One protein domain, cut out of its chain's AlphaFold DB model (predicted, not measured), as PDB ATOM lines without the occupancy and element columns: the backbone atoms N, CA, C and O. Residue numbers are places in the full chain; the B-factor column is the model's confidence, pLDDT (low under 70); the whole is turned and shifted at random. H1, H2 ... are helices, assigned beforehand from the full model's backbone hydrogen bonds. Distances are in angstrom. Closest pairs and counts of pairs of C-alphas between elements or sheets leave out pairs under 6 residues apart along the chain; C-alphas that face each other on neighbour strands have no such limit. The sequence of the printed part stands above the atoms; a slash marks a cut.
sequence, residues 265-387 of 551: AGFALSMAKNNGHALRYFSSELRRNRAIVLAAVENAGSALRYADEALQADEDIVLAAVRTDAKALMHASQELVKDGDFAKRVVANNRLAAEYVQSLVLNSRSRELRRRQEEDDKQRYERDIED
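Overview. This is residues 265 to 387 of the 551 residues of the protein "Rhodanese domain-containing protein" of Symbiodinium microadriaticum (UniProt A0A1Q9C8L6). A short solenoid of stacked helical hairpins, H1 with H2, H4 with H5, H7 with H8 and H10 with residues 353 to 357 of H11, makes a compact body, and the long H11 runs out of it as an arm; residues 365 to 387, of which 365 to 386 belong to H11, stick out. H1, H4, H7 and H10 form one row, H2, H5, H8 and residues 353 to 356 of H11 a second, and the short H3, H6 and H9 come between one hairpin and the next. The printed part has 123 residues, with eleven named helices, H1 to H11 in order, and no named strand: all helix. With the arm the whole is loose, its radius of gyration of the C-alphas 18.9 A, spanning 69 by 32 by 18 A; the body without the free stretch spans 40 by 21 by 18 A.

Along the chain. Find C-alpha 265 at (55.554, -78.735, 73.792); from there H1 runs 14.4 A to residue 274. Next come H2, residues 276 to 281, H3, 284 to 287, and H4, 290 to 299, 14.2 A long. Read on through H5, 301 to 306, H6, 309 to 312, and H7, 315 to 324, 14.6 A long. Then follow H8, 326 to 331, H9, 334 to 338, and H10, 340 to 349, 14.4 A long. H11, 353 to 386, covers 49.9 A, from (52.070, -107.415, 61.581) to (84.028, -131.829, 91.082).

Arrangement. Look first at H7, the hub, which touches H4, H5, H6, H8 and H10; H6 only just and only at the corner, with 3 pairs of C-alphas within 8 A. H4 and H7 run the same way at a shallow tilt of 19 degrees, their closest C-alphas, of Val 297 and Ala 321, 4.7 A apart. H1 touches H4 at C-alphas 272 and 296, the closest, 4.5 A apart. H5 touches H2 at 303 and 277, 5.3 A, and H8 at 302 and 328, 4.9 A, these being the closest C-alphas. H10 and H11 form a hairpin; H11 touches H10 with residues 353 to 357 alone, closest at C-alphas 347 and 354, 5.3 A. H3 is close to H2 but not clearly touching, as is H9 to H10. O i to N i+4 pairs are within hydrogen-bond range throughout H4, H9 and H10, in 5 of 6 for H1 and H7, 29 of 30 for H11, and 0 of 2 for H2, H5 and H8, each with 3 of 3 O i to N i+3 pairs within range; H3 and H6 are too short for an i+4 pair.

Size, cuts and confidence. The C-alphas of Gly 266 and Asp 387, the two farthest apart, are 69.1 A apart. The printed part has no cut, and its links between helices are tight. Expect low confidence, pLDDT under 70, at residues 360 to 374 and 376 to 387.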
ATOM      1  N   ALA A 265      56.550 -77.703  74.053       96.31
ATOM      2  CA  ALA A 265      55.554 -78.735  73.792       96.31
ATOM      3  C   ALA A 265      54.630 -78.390  72.611       96.31
ATOM      4  O   ALA A 265      54.213 -79.295  71.883       96.31
ATOM      5  N   GLY A 266      54.304 -77.107  72.410       96.19
ATOM      6  CA  GLY A 266      53.423 -76.659  71.327       96.19
ATOM      7  C   GLY A 266      54.073 -76.843  69.957       96.19
ATOM      8  O   GLY A 266      53.480 -77.427  69.045       96.19
ATOM      9  N   PHE A 267      55.327 -76.415  69.842       96.06
ATOM     10  CA  PHE A 267      56.178 -76.615  68.683       96.06
ATOM     11  C   PHE A 267      56.383 -78.104  68.398       96.06
ATOM     12  O   PHE A 267      56.121 -78.556  67.281       96.06
ATOM     13  N   ALA A 268      56.761 -78.889  69.410       96.81
ATOM     14  CA  ALA A 268      56.976 -80.322  69.248       96.81
ATOM     15  C   ALA A 268      55.716 -81.066  68.792       96.81
ATOM     16  O   ALA A 268      55.794 -81.902  67.891       96.81
ATOM     17  N   LEU A 269      54.544 -80.728  69.341       97.06
ATOM     18  CA  LEU A 269      53.269 -81.298  68.907       97.06
ATOM     19  C   LEU A 269      52.960 -80.950  67.444       97.06
ATOM     20  O   LEU A 269      52.544 -81.820  66.680       97.06
ATOM     21  N   SER A 270      53.167 -79.691  67.043       95.25
ATOM     22  CA  SER A 270      52.972 -79.263  65.652       95.25
ATOM     23  C   SER A 270      53.896 -80.018  64.695       95.25
ATOM     24  O   SER A 270      53.460 -80.435  63.624       95.25
ATOM     25  N   MET A 271      55.161 -80.203  65.071       95.56
ATOM     26  CA  MET A 271      56.143 -80.909  64.250       95.56
ATOM     27  C   MET A 271      55.848 -82.408  64.163       95.56
ATOM     28  O   MET A 271      55.892 -82.968  63.070       95.56
ATOM     29  N   ALA A 272      55.483 -83.044  65.280       96.06
ATOM     30  CA  ALA A 272      55.128 -84.462  65.342       96.06
ATOM     31  C   ALA A 272      53.933 -84.815  64.440       96.06
ATOM     32  O   ALA A 272      53.953 -85.851  63.780       96.06
ATOM     33  N   LYS A 273      52.926 -83.932  64.360       95.00
ATOM     34  CA  LYS A 273      51.764 -84.103  63.468       95.00
ATOM     35  C   LYS A 273      52.139 -84.106  61.986       95.00
ATOM     36  O   LYS A 273      51.511 -84.817  61.205       95.00
ATOM     37  N   ASN A 274      53.142 -83.316  61.608       92.62
ATOM     38  CA  ASN A 274      53.586 -83.198  60.220       92.62
ATOM     39  C   ASN A 274      54.598 -84.290  59.849       92.62
ATOM     40  O   ASN A 274      54.548 -84.820  58.740       92.62
ATOM     41  N   ASN A 275      55.504 -84.635  60.768       94.56
ATOM     42  CA  ASN A 275      56.518 -85.666  60.577       94.56
ATOM     43  C   ASN A 275      56.846 -86.363  61.906       94.56
ATOM     44  O   ASN A 275      57.529 -85.803  62.767       94.56
ATOM     45  N   GLY A 276      56.434 -87.622  62.050       93.94
ATOM     46  CA  GLY A 276      56.641 -88.395  63.276       93.94
ATOM     47  C   GLY A 276      58.114 -88.575  63.660       93.94
ATOM     48  O   GLY A 276      58.445 -88.666  64.843       93.94
ATOM     49  N   HIS A 277      59.042 -88.542  62.698       95.12
ATOM     50  CA  HIS A 277      60.476 -88.649  62.981       95.12
ATOM     51  C   HIS A 277      61.066 -87.416  63.674       95.12
ATOM     52  O   HIS A 277      62.167 -87.513  64.221       95.12
ATOM     53  N   ALA A 278      60.338 -86.293  63.712       95.50
ATOM     54  CA  ALA A 278      60.718 -85.105  64.472       95.50
ATOM     55  C   ALA A 278      60.947 -85.415  65.957       95.50
ATOM     56  O   ALA A 278      61.803 -84.800  66.592       95.50
ATOM     57  N   LEU A 279      60.228 -86.418  66.482       96.12
ATOM     58  CA  LEU A 279      60.257 -86.821  67.886       96.12
ATOM     59  C   LEU A 279      61.681 -87.030  68.427       96.12
ATOM     60  O   LEU A 279      61.941 -86.745  69.591       96.12
ATOM     61  N   ARG A 280      62.622 -87.472  67.582       96.31
ATOM     62  CA  ARG A 280      64.013 -87.745  67.977       96.31
ATOM     63  C   ARG A 280      64.826 -86.509  68.378       96.31
ATOM     64  O   ARG A 280      65.876 -86.672  68.990       96.31
ATOM     65  N   TYR A 281      64.384 -85.310  68.001       94.69
ATOM     66  CA  TYR A 281      65.118 -84.058  68.227       94.69
ATOM     67  C   TYR A 281      64.679 -83.290  69.472       94.69
ATOM     68  O   TYR A 281      65.386 -82.378  69.916       94.69
ATOM     69  N   PHE A 282      63.534 -83.665  70.034       95.25
ATOM     70  CA  PHE A 282      62.977 -83.033  71.219       95.25
ATOM     71  C   PHE A 282      63.576 -83.597  72.506       95.25
ATOM     72  O   PHE A 282      64.193 -84.670  72.526       95.25
ATOM     73  N   SER A 283      63.406 -82.849  73.595       94.50
ATOM     74  CA  SER A 283      63.883 -83.250  74.919       94.50
ATOM     75  C   SER A 283      63.319 -84.616  75.344       94.50
ATOM     76  O   SER A 283      62.270 -85.067  74.878       94.50
ATOM     77  N   SER A 284      64.018 -85.301  76.251       94.56
ATOM     78  CA  SER A 284      63.540 -86.561  76.840       94.56
ATOM     79  C   SER A 284      62.161 -86.417  77.490       94.56
ATOM     80  O   SER A 284      61.348 -87.331  77.390       94.56
ATOM     81  N   GLU A 285      61.871 -85.264  78.096       95.75
ATOM     82  CA  GLU A 285      60.569 -84.948  78.693       95.75
ATOM     83  C   GLU A 285      59.444 -84.948  77.654       95.75
ATOM     84  O   GLU A 285      58.395 -85.552  77.871       95.75
ATOM     85  N   LEU A 286      59.672 -84.360  76.476       96.44
ATOM     86  CA  LEU A 286      58.683 -84.368  75.397       96.44
ATOM     87  C   LEU A 286      58.537 -85.749  74.744       96.44
ATOM     88  O   LEU A 286      57.446 -86.103  74.305       96.44
ATOM     89  N   ARG A 287      59.590 -86.576  74.755       96.75
ATOM     90  CA  ARG A 287      59.525 -87.989  74.326       96.75
ATOM     91  C   ARG A 287      58.792 -88.899  75.323       96.75
ATOM     92  O   ARG A 287      58.457 -90.027  74.968       96.75
ATOM     93  N   ARG A 288      58.506 -88.401  76.532       96.94
ATOM     94  CA  ARG A 288      57.590 -88.997  77.526       96.94
ATOM     95  C   ARG A 288      56.183 -88.412  77.464       96.94
ATOM     96  O   ARG A 288      55.280 -88.905  78.137       96.94
ATOM     97  N   ASN A 289      55.972 -87.354  76.686       97.69
ATOM     98  CA  ASN A 289      54.663 -86.740  76.578       97.69
ATOM     99  C   ASN A 289      53.767 -87.592  75.676       97.69
ATOM    100  O   ASN A 289      53.930 -87.627  74.455       97.69
ATOM    101  N   ARG A 290      52.780 -88.243  76.298       97.56
ATOM    102  CA  ARG A 290      51.841 -89.147  75.629       97.56
ATOM    103  C   ARG A 290      51.186 -88.526  74.391       97.56
ATOM    104  O   ARG A 290      51.097 -89.191  73.366       97.56
ATOM    105  N   ALA A 291      50.751 -87.265  74.457       97.69
ATOM    106  CA  ALA A 291      50.044 -86.610  73.353       97.69
ATOM    107  C   ALA A 291      50.957 -86.341  72.146       97.69
ATOM    108  O   ALA A 291      50.538 -86.516  71.002       97.69
ATOM    109  N   ILE A 292      52.209 -85.951  72.396       98.06
ATOM    110  CA  ILE A 292      53.201 -85.697  71.342       98.06
ATOM    111  C   ILE A 292      53.625 -87.012  70.687       98.06
ATOM    112  O   ILE A 292      53.667 -87.103  69.461       98.06
ATOM    113  N   VAL A 293      53.897 -88.043  71.494       98.12
ATOM    114  CA  VAL A 293      54.263 -89.368  70.982       98.12
ATOM    115  C   VAL A 293      53.122 -89.976  70.179       98.12
ATOM    116  O   VAL A 293      53.371 -90.473  69.084       98.12
ATOM    117  N   LEU A 294      51.881 -89.886  70.667       98.06
ATOM    118  CA  LEU A 294      50.713 -90.374  69.939       98.06
ATOM    119  C   LEU A 294      50.595 -89.689  68.568       98.06
ATOM    120  O   LEU A 294      50.523 -90.372  67.552       98.06
ATOM    121  N   ALA A 295      50.688 -88.356  68.522       97.62
ATOM    122  CA  ALA A 295      50.674 -87.618  67.259       97.62
ATOM    123  C   ALA A 295      51.811 -88.047  66.310       97.62
ATOM    124  O   ALA A 295      51.597 -88.165  65.104       97.62
ATOM    125  N   ALA A 296      53.006 -88.318  66.848       97.81
ATOM    126  CA  ALA A 296      54.146 -88.772  66.059       97.81
ATOM    127  C   ALA A 296      53.928 -90.169  65.458       97.81
ATOM    128  O   ALA A 296      54.197 -90.368  64.275       97.81
ATOM    129  N   VAL A 297      53.434 -91.137  66.240       97.75
ATOM    130  CA  VAL A 297      53.226 -92.515  65.757       97.75
ATOM    131  C   VAL A 297      52.022 -92.644  64.824       97.75
ATOM    132  O   VAL A 297      52.019 -93.493  63.931       97.75
ATOM    133  N   GLU A 298      51.021 -91.775  64.980       96.69
ATOM    134  CA  GLU A 298      49.900 -91.675  64.043       96.69
ATOM    135  C   GLU A 298      50.320 -91.098  62.689       96.69
ATOM    136  O   GLU A 298      49.711 -91.432  61.675       96.69
ATOM    137  N   ASN A 299      51.367 -90.272  62.655       95.62
ATOM    138  CA  ASN A 299      51.968 -89.803  61.411       95.62
ATOM    139  C   ASN A 299      52.938 -90.846  60.818       95.62
ATOM    140  O   ASN A 299      52.852 -91.166  59.634       95.62
ATOM    141  N   ALA A 300      53.838 -91.402  61.636       96.06
ATOM    142  CA  ALA A 300      54.820 -92.404  61.228       96.06
ATOM    143  C   ALA A 300      55.065 -93.428  62.347       96.06
ATOM    144  O   ALA A 300      55.759 -93.137  63.319       96.06
ATOM    145  N   GLY A 301      54.562 -94.656  62.198       95.56
ATOM    146  CA  GLY A 301      54.613 -95.681  63.251       95.56
ATOM    147  C   GLY A 301      56.019 -96.023  63.740       95.56
ATOM    148  O   GLY A 301      56.245 -96.230  64.931       95.56
ATOM    149  N   SER A 302      57.012 -95.973  62.853       96.19
ATOM    150  CA  SER A 302      58.424 -96.153  63.211       96.19
ATOM    151  C   SER A 302      58.980 -95.075  64.155       96.19
ATOM    152  O   SER A 302      60.058 -95.271  64.717       96.19
ATOM    153  N   ALA A 303      58.262 -93.970  64.396       97.06
ATOM    154  CA  ALA A 303      58.602 -92.978  65.416       97.06
ATOM    155  C   ALA A 303      58.567 -93.544  66.845       97.06
ATOM    156  O   ALA A 303      59.246 -93.000  67.719       97.06
ATOM    157  N   LEU A 304      57.869 -94.667  67.070       97.50
ATOM    158  CA  LEU A 304      57.798 -95.355  68.363       97.50
ATOM    159  C   LEU A 304      59.188 -95.626  68.963       97.50
ATOM    160  O   LEU A 304      59.371 -95.520  70.170       97.50
ATOM    161  N   ARG A 305      60.198 -95.872  68.120       97.12
ATOM    162  CA  ARG A 305      61.589 -96.109  68.545       97.12
ATOM    163  C   ARG A 305      62.236 -94.960  69.320       97.12
ATOM    164  O   ARG A 305      63.298 -95.154  69.904       97.12
ATOM    165  N   TYR A 306      61.684 -93.751  69.217       96.62
ATOM    166  CA  TYR A 306      62.204 -92.557  69.882       96.62
ATOM    167  C   TYR A 306      61.436 -92.223  71.162       96.62
ATOM    168  O   TYR A 306      61.940 -91.440  71.970       96.62
ATOM    169  N   ALA A 307      60.247 -92.806  71.342       96.69
ATOM    170  CA  ALA A 307      59.458 -92.660  72.553       96.69
ATOM    171  C   ALA A 307      60.204 -93.242  73.757       96.69
ATOM    172  O   ALA A 307      61.054 -94.123  73.612       96.69
ATOM    173  N   ASP A 308      59.881 -92.742  74.943       96.94
ATOM    174  CA  ASP A 308      60.362 -93.322  76.193       96.94
ATOM    175  C   ASP A 308      59.871 -94.767  76.377       96.94
ATOM    176  O   ASP A 308      58.802 -95.137  75.885       96.94
ATOM    177  N   GLU A 309      60.643 -95.579  77.099       94.94
ATOM    178  CA  GLU A 309      60.359 -97.003  77.320       94.94
ATOM    179  C   GLU A 309      58.969 -97.239  77.925       94.94
ATOM    180  O   GLU A 309      58.282 -98.181  77.530       94.94
ATOM    181  N   ALA A 310      58.506 -96.346  78.809       95.75
ATOM    182  CA  ALA A 310      57.166 -96.444  79.386       95.75
ATOM    183  C   ALA A 310      56.062 -96.346  78.319       95.75
ATOM    184  O   ALA A 310      55.063 -97.057  78.390       95.75
ATOM    185  N   LEU A 311      56.254 -95.508  77.294       97.31
ATOM    186  CA  LEU A 311      55.304 -95.353  76.187       97.31
ATOM    187  C   LEU A 311      55.480 -96.424  75.103       97.31
ATOM    188  O   LEU A 311      54.536 -96.710  74.374       97.31
ATOM    189  N   GLN A 312      56.650 -97.061  75.018       96.12
ATOM    190  CA  GLN A 312      56.847 -98.275  74.213       96.12
ATOM    191  C   GLN A 312      56.126 -99.500  74.805       96.12
ATOM    192  O   GLN A 312      55.953-100.509  74.117       96.12
ATOM    193  N   ALA A 313      55.712 -99.423  76.072       94.56
ATOM    194  CA  ALA A 313      54.863-100.404  76.739       94.56
ATOM    195  C   ALA A 313      53.378 -99.987  76.805       94.56
ATOM    196  O   ALA A 313      52.553-100.795  77.228       94.56
ATOM    197  N   ASP A 314      53.024 -98.761  76.393       96.25
ATOM    198  CA  ASP A 314      51.633 -98.289  76.344       96.25
ATOM    199  C   ASP A 314      50.919 -98.938  75.153       96.25
ATOM    200  O   ASP A 314      51.267 -98.725  73.989       96.25
ATOM    201  N   GLU A 315      49.913 -99.751  75.463       94.88
ATOM    202  CA  GLU A 315      49.183-100.538  74.479       94.88
ATOM    203  C   GLU A 315      48.574 -99.684  73.358       94.88
ATOM    204  O   GLU A 315      48.713-100.022  72.180       94.88
ATOM    205  N   ASP A 316      47.942 -98.562  73.707       96.12
ATOM    206  CA  ASP A 316      47.241 -97.706  72.750       96.12
ATOM    207  C   ASP A 316      48.230 -97.055  71.782       96.12
ATOM    208  O   ASP A 316      47.981 -96.984  70.575       96.12
ATOM    209  N   ILE A 317      49.372 -96.590  72.302       97.38
ATOM    210  CA  ILE A 317      50.427 -95.981  71.485       97.38
ATOM    211  C   ILE A 317      51.014 -97.013  70.529       97.38
ATOM    212  O   ILE A 317      51.194 -96.722  69.343       97.38
ATOM    213  N   VAL A 318      51.301 -98.223  71.012       96.44
ATOM    214  CA  VAL A 318      51.869 -99.271  70.162       96.44
ATOM    215  C   VAL A 318      50.858 -99.710  69.101       96.44
ATOM    216  O   VAL A 318      51.241 -99.875  67.943       96.44
ATOM    217  N   LEU A 319      49.569 -99.838  69.430       95.38
ATOM    218  CA  LEU A 319      48.530-100.132  68.438       95.38
ATOM    219  C   LEU A 319      48.414 -99.021  67.388       95.38
ATOM    220  O   LEU A 319      48.337 -99.319  66.193       95.38
ATOM    221  N   ALA A 320      48.462 -97.752  67.803       95.94
ATOM    222  CA  ALA A 320      48.461 -96.613  66.887       95.94
ATOM    223  C   ALA A 320      49.685 -96.624  65.954       95.94
ATOM    224  O   ALA A 320      49.541 -96.381  64.755       95.94
ATOM    225  N   ALA A 321      50.864 -96.972  66.478       96.62
ATOM    226  CA  ALA A 321      52.093 -97.102  65.702       96.62
ATOM    227  C   ALA A 321      52.028 -98.267  64.706       96.62
ATOM    228  O   ALA A 321      52.386 -98.126  63.539       96.62
ATOM    229  N   VAL A 322      51.532 -99.426  65.139       95.00
ATOM    230  CA  VAL A 322      51.432-100.616  64.288       95.00
ATOM    231  C   VAL A 322      50.395-100.436  63.183       95.00
ATOM    232  O   VAL A 322      50.574-100.962  62.084       95.00
ATOM    233  N   ARG A 323      49.340 -99.652  63.424       93.44
ATOM    234  CA  ARG A 323      48.356 -99.284  62.397       93.44
ATOM    235  C   ARG A 323      49.012 -98.610  61.187       93.44
ATOM    236  O   ARG A 323      48.579 -98.851  60.064       93.44
ATOM    237  N   THR A 324      50.040 -97.791  61.404       92.12
ATOM    238  CA  THR A 324      50.723 -97.040  60.338       92.12
ATOM    239  C   THR A 324      51.980 -97.744  59.824       92.12
ATOM    240  O   THR A 324      52.273 -97.669  58.633       92.12
ATOM    241  N   ASP A 325      52.695 -98.484  60.677       93.00
ATOM    242  CA  ASP A 325      53.854 -99.295  60.298       93.00
ATOM    243  C   ASP A 325      53.929-100.588  61.125       93.00
ATOM    244  O   ASP A 325      54.255-100.571  62.311       93.00
ATOM    245  N   ALA A 326      53.718-101.739  60.482       90.94
ATOM    246  CA  ALA A 326      53.805-103.049  61.130       90.94
ATOM    247  C   ALA A 326      55.168-103.307  61.802       90.94
ATOM    248  O   ALA A 326      55.234-104.019  62.808       90.94
ATOM    249  N   LYS A 327      56.252-102.713  61.282       90.44
ATOM    250  CA  LYS A 327      57.599-102.849  61.852       90.44
ATOM    251  C   LYS A 327      57.737-102.146  63.192       90.44
ATOM    252  O   LYS A 327      58.618-102.526  63.955       90.44
ATOM    253  N   ALA A 328      56.867-101.187  63.518       93.06
ATOM    254  CA  ALA A 328      56.889-100.491  64.802       93.06
ATOM    255  C   ALA A 328      56.831-101.461  65.992       93.06
ATOM    256  O   ALA A 328      57.439-101.197  67.026       93.06
ATOM    257  N   LEU A 329      56.208-102.635  65.817       91.44
ATOM    258  CA  LEU A 329      56.138-103.690  66.828       91.44
ATOM    259  C   LEU A 329      57.517-104.142  67.346       91.44
ATOM    260  O   LEU A 329      57.625-104.582  68.485       91.44
ATOM    261  N   MET A 330      58.590-104.004  66.555       90.25
ATOM    262  CA  MET A 330      59.951-104.343  66.997       90.25
ATOM    263  C   MET A 330      60.484-103.429  68.111       90.25
ATOM    264  O   MET A 330      61.478-103.767  68.753       90.25
ATOM    265  N   HIS A 331      59.858-102.264  68.293       93.06
ATOM    266  CA  HIS A 331      60.188-101.274  69.313       93.06
ATOM    267  C   HIS A 331      59.241-101.327  70.514       93.06
ATOM    268  O   HIS A 331      59.450-100.589  71.467       93.06
ATOM    269  N   ALA A 332      58.211-102.175  70.474       91.94
ATOM    270  CA  ALA A 332      57.332-102.391  71.611       91.94
ATOM    271  C   ALA A 332      58.049-103.187  72.711       91.94
ATOM    272  O   ALA A 332      58.963-103.976  72.438       91.94
ATOM    273  N   SER A 333      57.612-103.015  73.958       90.50
ATOM    274  CA  SER A 333      58.175-103.769  75.076       90.50
ATOM    275  C   SER A 333      57.967-105.280  74.893       90.50
ATOM    276  O   SER A 333      56.948-105.752  74.380       90.50
ATOM    277  N   GLN A 334      58.945-106.079  75.331       84.00
ATOM    278  CA  GLN A 334      58.860-107.538  75.199       84.00
ATOM    279  C   GLN A 334      57.704-108.136  76.004       84.00
ATOM    280  O   GLN A 334      57.187-109.184  75.629       84.00
ATOM    281  N   GLU A 335      57.334-107.507  77.119       85.94
ATOM    282  CA  GLU A 335      56.219-107.937  77.963       85.94
ATOM    283  C   GLU A 335      54.893-107.789  77.221       85.94
ATOM    284  O   GLU A 335      54.130-108.750  77.150       85.94
ATOM    285  N   LEU A 336      54.681-106.642  76.571       87.06
ATOM    286  CA  LEU A 336      53.475-106.372  75.798       87.06
ATOM    287  C   LEU A 336      53.362-107.309  74.587       87.06
ATOM    288  O   LEU A 336      52.311-107.885  74.336       87.06
ATOM    289  N   VAL A 337      54.465-107.544  73.870       84.12
ATOM    290  CA  VAL A 337      54.487-108.445  72.700       84.12
ATOM    291  C   VAL A 337      54.219-109.913  73.076       84.12
ATOM    292  O   VAL A 337      53.744-110.682  72.239       84.12
ATOM    293  N   LYS A 338      54.517-110.324  74.317       80.31
ATOM    294  CA  LYS A 338      54.238-111.684  74.816       80.31
ATOM    295  C   LYS A 338      52.770-111.902  75.173       80.31
ATOM    296  O   LYS A 338      52.353-113.058  75.257       80.31
ATOM    297  N   ASP A 339      52.004-110.837  75.387       85.12
ATOM    298  CA  ASP A 339      50.576-110.941  75.654       85.12
ATOM    299  C   ASP A 339      49.841-111.428  74.392       85.12
ATOM    300  O   ASP A 339      49.833-110.791  73.333       85.12
ATOM    301  N   GLY A 340      49.217-112.603  74.504       80.12
ATOM    302  CA  GLY A 340      48.485-113.231  73.411       80.12
ATOM    303  C   GLY A 340      47.247-112.448  72.972       80.12
ATOM    304  O   GLY A 340      46.899-112.488  71.790       80.12
ATOM    305  N   ASP A 341      46.589-111.719  73.874       86.75
ATOM    306  CA  ASP A 341      45.427-110.896  73.537       86.75
ATOM    307  C   ASP A 341      45.849-109.576  72.891       86.75
ATOM    308  O   ASP A 341      45.211-109.113  71.938       86.75
ATOM    309  N   PHE A 342      46.985-109.009  73.304       88.81
ATOM    310  CA  PHE A 342      47.625-107.921  72.564       88.81
ATOM    311  C   PHE A 342      48.015-108.342  71.142       88.81
ATOM    312  O   PHE A 342      47.648-107.674  70.174       88.81
ATOM    313  N   ALA A 343      48.676-109.491  70.984       85.50
ATOM    314  CA  ALA A 343      49.080-109.999  69.675       85.50
ATOM    315  C   ALA A 343      47.888-110.180  68.714       85.50
ATOM    316  O   ALA A 343      47.981-109.830  67.535       85.50
ATOM    317  N   LYS A 344      46.735-110.660  69.207       84.75
ATOM    318  CA  LYS A 344      45.496-110.741  68.409       84.75
ATOM    319  C   LYS A 344      45.021-109.361  67.949       84.75
ATOM    320  O   LYS A 344      44.676-109.201  66.780       84.75
ATOM    321  N   ARG A 345      45.025-108.365  68.843       88.62
ATOM    322  CA  ARG A 345      44.632-106.978  68.528       88.62
ATOM    323  C   ARG A 345      45.575-106.325  67.519       88.62
ATOM    324  O   ARG A 345      45.107-105.626  66.623       88.62
ATOM    325  N   VAL A 346      46.874-106.600  67.616       89.38
ATOM    326  CA  VAL A 346      47.891-106.161  66.649       89.38
ATOM    327  C   VAL A 346      47.603-106.713  65.254       89.38
ATOM    328  O   VAL A 346      47.544-105.949  64.291       89.38
ATOM    329  N   VAL A 347      47.364-108.021  65.139       87.94
ATOM    330  CA  VAL A 347      47.064-108.668  63.849       87.94
ATOM    331  C   VAL A 347      45.729-108.193  63.271       87.94
ATOM    332  O   VAL A 347      45.611-108.037  62.056       87.94
ATOM    333  N   ALA A 348      44.738-107.926  64.126       87.69
ATOM    334  CA  ALA A 348      43.456-107.363  63.712       87.69
ATOM    335  C   ALA A 348      43.587-105.923  63.181       87.69
ATOM    336  O   ALA A 348      42.907-105.571  62.220       87.69
ATOM    337  N   ASN A 349      44.467-105.106  63.773       84.81
ATOM    338  CA  ASN A 349      44.712-103.725  63.339       84.81
ATOM    339  C   ASN A 349      45.602-103.629  62.092       84.81
ATOM    340  O   ASN A 349      45.373-102.764  61.249       84.81
ATOM    341  N   ASN A 350      46.611-104.495  61.954       87.00
ATOM    342  CA  ASN A 350      47.485-104.526  60.785       87.00
ATOM    343  C   ASN A 350      47.831-105.966  60.393       87.00
ATOM    344  O   ASN A 350      48.621-106.647  61.048       87.00
ATOM    345  N   ARG A 351      47.299-106.415  59.252       84.00
ATOM    346  CA  ARG A 351      47.518-107.774  58.741       84.00
ATOM    347  C   ARG A 351      48.994-108.077  58.453       84.00
ATOM    348  O   ARG A 351      49.408-109.223  58.616       84.00
ATOM    349  N   LEU A 352      49.791-107.076  58.066       84.56
ATOM    350  CA  LEU A 352      51.232-107.239  57.825       84.56
ATOM    351  C   LEU A 352      52.008-107.493  59.127       84.56
ATOM    352  O   LEU A 352      53.100-108.053  59.088       84.56
ATOM    353  N   ALA A 353      51.447-107.145  60.290       84.25
ATOM    354  CA  ALA A 353      52.070-107.415  61.581       84.25
ATOM    355  C   ALA A 353      52.037-108.905  61.968       84.25
ATOM    356  O   ALA A 353      52.799-109.313  62.841       84.25
ATOM    357  N   ALA A 354      51.224-109.740  61.304       81.94
ATOM    358  CA  ALA A 354      51.157-111.179  61.574       81.94
ATOM    359  C   ALA A 354      52.508-111.885  61.376       81.94
ATOM    360  O   ALA A 354      52.916-112.684  62.220       81.94
ATOM    361  N   GLU A 355      53.233-111.541  60.309       79.38
ATOM    362  CA  GLU A 355      54.572-112.079  60.038       79.38
ATOM    363  C   GLU A 355      55.571-111.668  61.134       79.38
ATOM    364  O   GLU A 355      56.378-112.478  61.597       79.38
ATOM    365  N   TYR A 356      55.466-110.427  61.621       78.69
ATOM    366  CA  TYR A 356      56.320-109.908  62.691       78.69
ATOM    367  C   TYR A 356      56.029-110.579  64.030       78.69
ATOM    368  O   TYR A 356      56.963-111.064  64.666       78.69
ATOM    369  N   VAL A 357      54.757-110.698  64.424       80.69
ATOM    370  CA  VAL A 357      54.343-111.430  65.633       80.69
ATOM    371  C   VAL A 357      54.857-112.871  65.585       80.69
ATOM    372  O   VAL A 357      55.470-113.340  66.544       80.69
ATOM    373  N   GLN A 358      54.694-113.560  64.451       75.44
ATOM    374  CA  GLN A 358      55.164-114.936  64.294       75.44
ATOM    375  C   GLN A 358      56.689-115.041  64.437       75.44
ATOM    376  O   GLN A 358      57.183-115.904  65.165       75.44
ATOM    377  N   SER A 359      57.447-114.138  63.806       74.19
ATOM    378  CA  SER A 359      58.911-114.111  63.921       74.19
ATOM    379  C   SER A 359      59.394-113.798  65.347       74.19
ATOM    380  O   SER A 359      60.349-114.415  65.824       74.19
ATOM    381  N   LEU A 360      58.720-112.900  66.071       69.38
ATOM    382  CA  LEU A 360      59.068-112.516  67.443       69.38
ATOM    383  C   LEU A 360      58.784-113.649  68.442       69.38
ATOM    384  O   LEU A 360      59.612-113.929  69.316       69.38
ATOM    385  N   VAL A 361      57.671-114.368  68.274       67.50
ATOM    386  CA  VAL A 361      57.336-115.558  69.078       67.50
ATOM    387  C   VAL A 361      58.312-116.713  68.804       67.50
ATOM    388  O   VAL A 361      58.789-117.367  69.734       67.50
ATOM    389  N   LEU A 362      58.683-116.953  67.542       60.16
ATOM    390  CA  LEU A 362      59.654-117.998  67.190       60.16
ATOM    391  C   LEU A 362      61.068-117.681  67.705       60.16
ATOM    392  O   LEU A 362      61.763-118.568  68.213       60.16
ATOM    393  N   ASN A 363      61.486-116.416  67.633       62.34
ATOM    394  CA  ASN A 363      62.796-115.975  68.112       62.34
ATOM    395  C   ASN A 363      62.901-116.004  69.642       62.34
ATOM    396  O   ASN A 363      63.931-116.418  70.174       62.34
ATOM    397  N   SER A 364      61.846-115.613  70.363       60.31
ATOM    398  CA  SER A 364      61.812-115.685  71.832       60.31
ATOM    399  C   SER A 364      61.857-117.132  72.333       60.31
ATOM    400  O   SER A 364      62.658-117.442  73.215       60.31
ATOM    401  N   ARG A 365      61.111-118.049  71.699       59.97
ATOM    402  CA  ARG A 365      61.188-119.489  71.994       59.97
ATOM    403  C   ARG A 365      62.578-120.065  71.717       59.97
ATOM    404  O   ARG A 365      63.081-120.840  72.522       59.97
ATOM    405  N   SER A 366      63.216-119.661  70.619       57.91
ATOM    406  CA  SER A 366      64.571-120.107  70.260       57.91
ATOM    407  C   SER A 366      65.639-119.601  71.235       57.91
ATOM    408  O   SER A 366      66.580-120.329  71.543       57.91
ATOM    409  N   ARG A 367      65.494-118.371  71.749       59.47
ATOM    410  CA  ARG A 367      66.392-117.804  72.768       59.47
ATOM    411  C   ARG A 367      66.233-118.489  74.122       59.47
ATOM    412  O   ARG A 367      67.239-118.832  74.724       59.47
ATOM    413  N   GLU A 368      65.004-118.742  74.566       64.06
ATOM    414  CA  GLU A 368      64.760-119.447  75.833       64.06
ATOM    415  C   GLU A 368      65.264-120.897  75.785       64.06
ATOM    416  O   GLU A 368      65.838-121.386  76.752       64.06
ATOM    417  N   LEU A 369      65.123-121.574  74.641       60.53
ATOM    418  CA  LEU A 369      65.651-122.928  74.460       60.53
ATOM    419  C   LEU A 369      67.187-122.951  74.487       60.53
ATOM    420  O   LEU A 369      67.764-123.853  75.087       60.53
ATOM    421  N   ARG A 370      67.844-121.941  73.896       60.00
ATOM    422  CA  ARG A 370      69.301-121.751  74.013       60.00
ATOM    423  C   ARG A 370      69.716-121.471  75.452       60.00
ATOM    424  O   ARG A 370      70.638-122.112  75.926       60.00
ATOM    425  N   ARG A 371      68.995-120.598  76.159       67.25
ATOM    426  CA  ARG A 371      69.271-120.259  77.559       67.25
ATOM    427  C   ARG A 371      69.174-121.489  78.463       67.25
ATOM    428  O   ARG A 371      70.077-121.728  79.247       67.25
ATOM    429  N   ARG A 372      68.122-122.303  78.310       67.88
ATOM    430  CA  ARG A 372      67.967-123.574  79.040       67.88
ATOM    431  C   ARG A 372      69.071-124.569  78.709       67.88
ATOM    432  O   ARG A 372      69.614-125.176  79.617       67.88
ATOM    433  N   GLN A 373      69.429-124.693  77.431       61.56
ATOM    434  CA  GLN A 373      70.541-125.543  77.012       61.56
ATOM    435  C   GLN A 373      71.867-125.079  77.631       61.56
ATOM    436  O   GLN A 373      72.619-125.904  78.130       61.56
ATOM    437  N   GLU A 374      72.131-123.772  77.652       63.44
ATOM    438  CA  GLU A 374      73.314-123.176  78.285       63.44
ATOM    439  C   GLU A 374      73.322-123.395  79.809       63.44
ATOM    440  O   GLU A 374      74.375-123.659  80.387       63.44
ATOM    441  N   GLU A 375      72.162-123.324  80.466       70.12
ATOM    442  CA  GLU A 375      71.999-123.566  81.905       70.12
ATOM    443  C   GLU A 375      72.204-125.048  82.261       70.12
ATOM    444  O   GLU A 375      72.930-125.361  83.207       70.12
ATOM    445  N   ASP A 376      71.649-125.962  81.462       64.88
ATOM    446  CA  ASP A 376      71.863-127.408  81.576       64.88
ATOM    447  C   ASP A 376      73.331-127.779  81.304       64.88
ATOM    448  O   ASP A 376      73.922-128.590  82.028       64.88
ATOM    449  N   ASP A 377      73.949-127.156  80.297       59.06
ATOM    450  CA  ASP A 377      75.365-127.327  79.975       59.06
ATOM    451  C   ASP A 377      76.251-126.781  81.105       59.06
ATOM    452  O   ASP A 377      77.232-127.431  81.466       59.06
ATOM    453  N   LYS A 378      75.879-125.659  81.741       64.50
ATOM    454  CA  LYS A 378      76.563-125.103  82.922       64.50
ATOM    455  C   LYS A 378      76.436-126.014  84.151       64.50
ATOM    456  O   LYS A 378      77.428-126.279  84.823       64.50
ATOM    457  N   GLN A 379      75.254-126.557  84.432       64.50
ATOM    458  CA  GLN A 379      75.059-127.490  85.551       64.50
ATOM    459  C   GLN A 379      75.756-128.840  85.322       64.50
ATOM    460  O   GLN A 379      76.187-129.512  86.264       64.50
ATOM    461  N   ARG A 380      75.855-129.288  84.066       60.84
ATOM    462  CA  ARG A 380      76.690-130.438  83.693       60.84
ATOM    463  C   ARG A 380      78.179-130.100  83.839       60.84
ATOM    464  O   ARG A 380      78.936-130.935  84.326       60.84
ATOM    465  N   TYR A 381      78.575-128.883  83.469       57.12
ATOM    466  CA  TYR A 381      79.935-128.358  83.590       57.12
ATOM    467  C   TYR A 381      80.411-128.294  85.050       57.12
ATOM    468  O   TYR A 381      81.525-128.730  85.335       57.12
ATOM    469  N   GLU A 382      79.564-127.841  85.978       60.81
ATOM    470  CA  GLU A 382      79.875-127.784  87.415       60.81
ATOM    471  C   GLU A 382      80.048-129.189  88.023       60.81
ATOM    472  O   GLU A 382      81.048-129.447  88.693       60.81
ATOM    473  N   ARG A 383      79.166-130.143  87.689       60.81
ATOM    474  CA  ARG A 383      79.283-131.546  88.143       60.81
ATOM    475  C   ARG A 383      80.546-132.249  87.629       60.81
ATOM    476  O   ARG A 383      81.229-132.935  88.384       60.81
ATOM    477  N   ASP A 384      80.914-132.041  86.364       59.84
ATOM    478  CA  ASP A 384      82.117-132.650  85.772       59.84
ATOM    479  C   ASP A 384      83.442-132.086  86.353       59.84
ATOM    480  O   ASP A 384      84.498-132.724  86.223       59.84
ATOM    481  N   ILE A 385      83.433-130.890  86.963       57.62
ATOM    482  CA  ILE A 385      84.610-130.278  87.612       57.62
ATOM    483  C   ILE A 385      84.912-130.924  88.967       57.62
ATOM    484  O   ILE A 385      86.091-131.092  89.304       57.62
ATOM    485  N   GLU A 386      83.881-131.275  89.733       58.56
ATOM    486  CA  GLU A 386      84.028-131.829  91.082       58.56
ATOM    487  C   GLU A 386      84.479-133.298  91.067       58.56
ATOM    488  O   GLU A 386      85.397-133.663  91.802       58.56
ATOM    489  N   ASP A 387      83.958-134.116  90.149       57.62
ATOM    490  CA  ASP A 387      84.085-135.583  90.212       57.62
ATOM    491  C   ASP A 387      85.452-136.173  89.804       57.62
ATOM    492  O   ASP A 387      85.674-137.387  89.881       57.62
TER     493      ASP A 387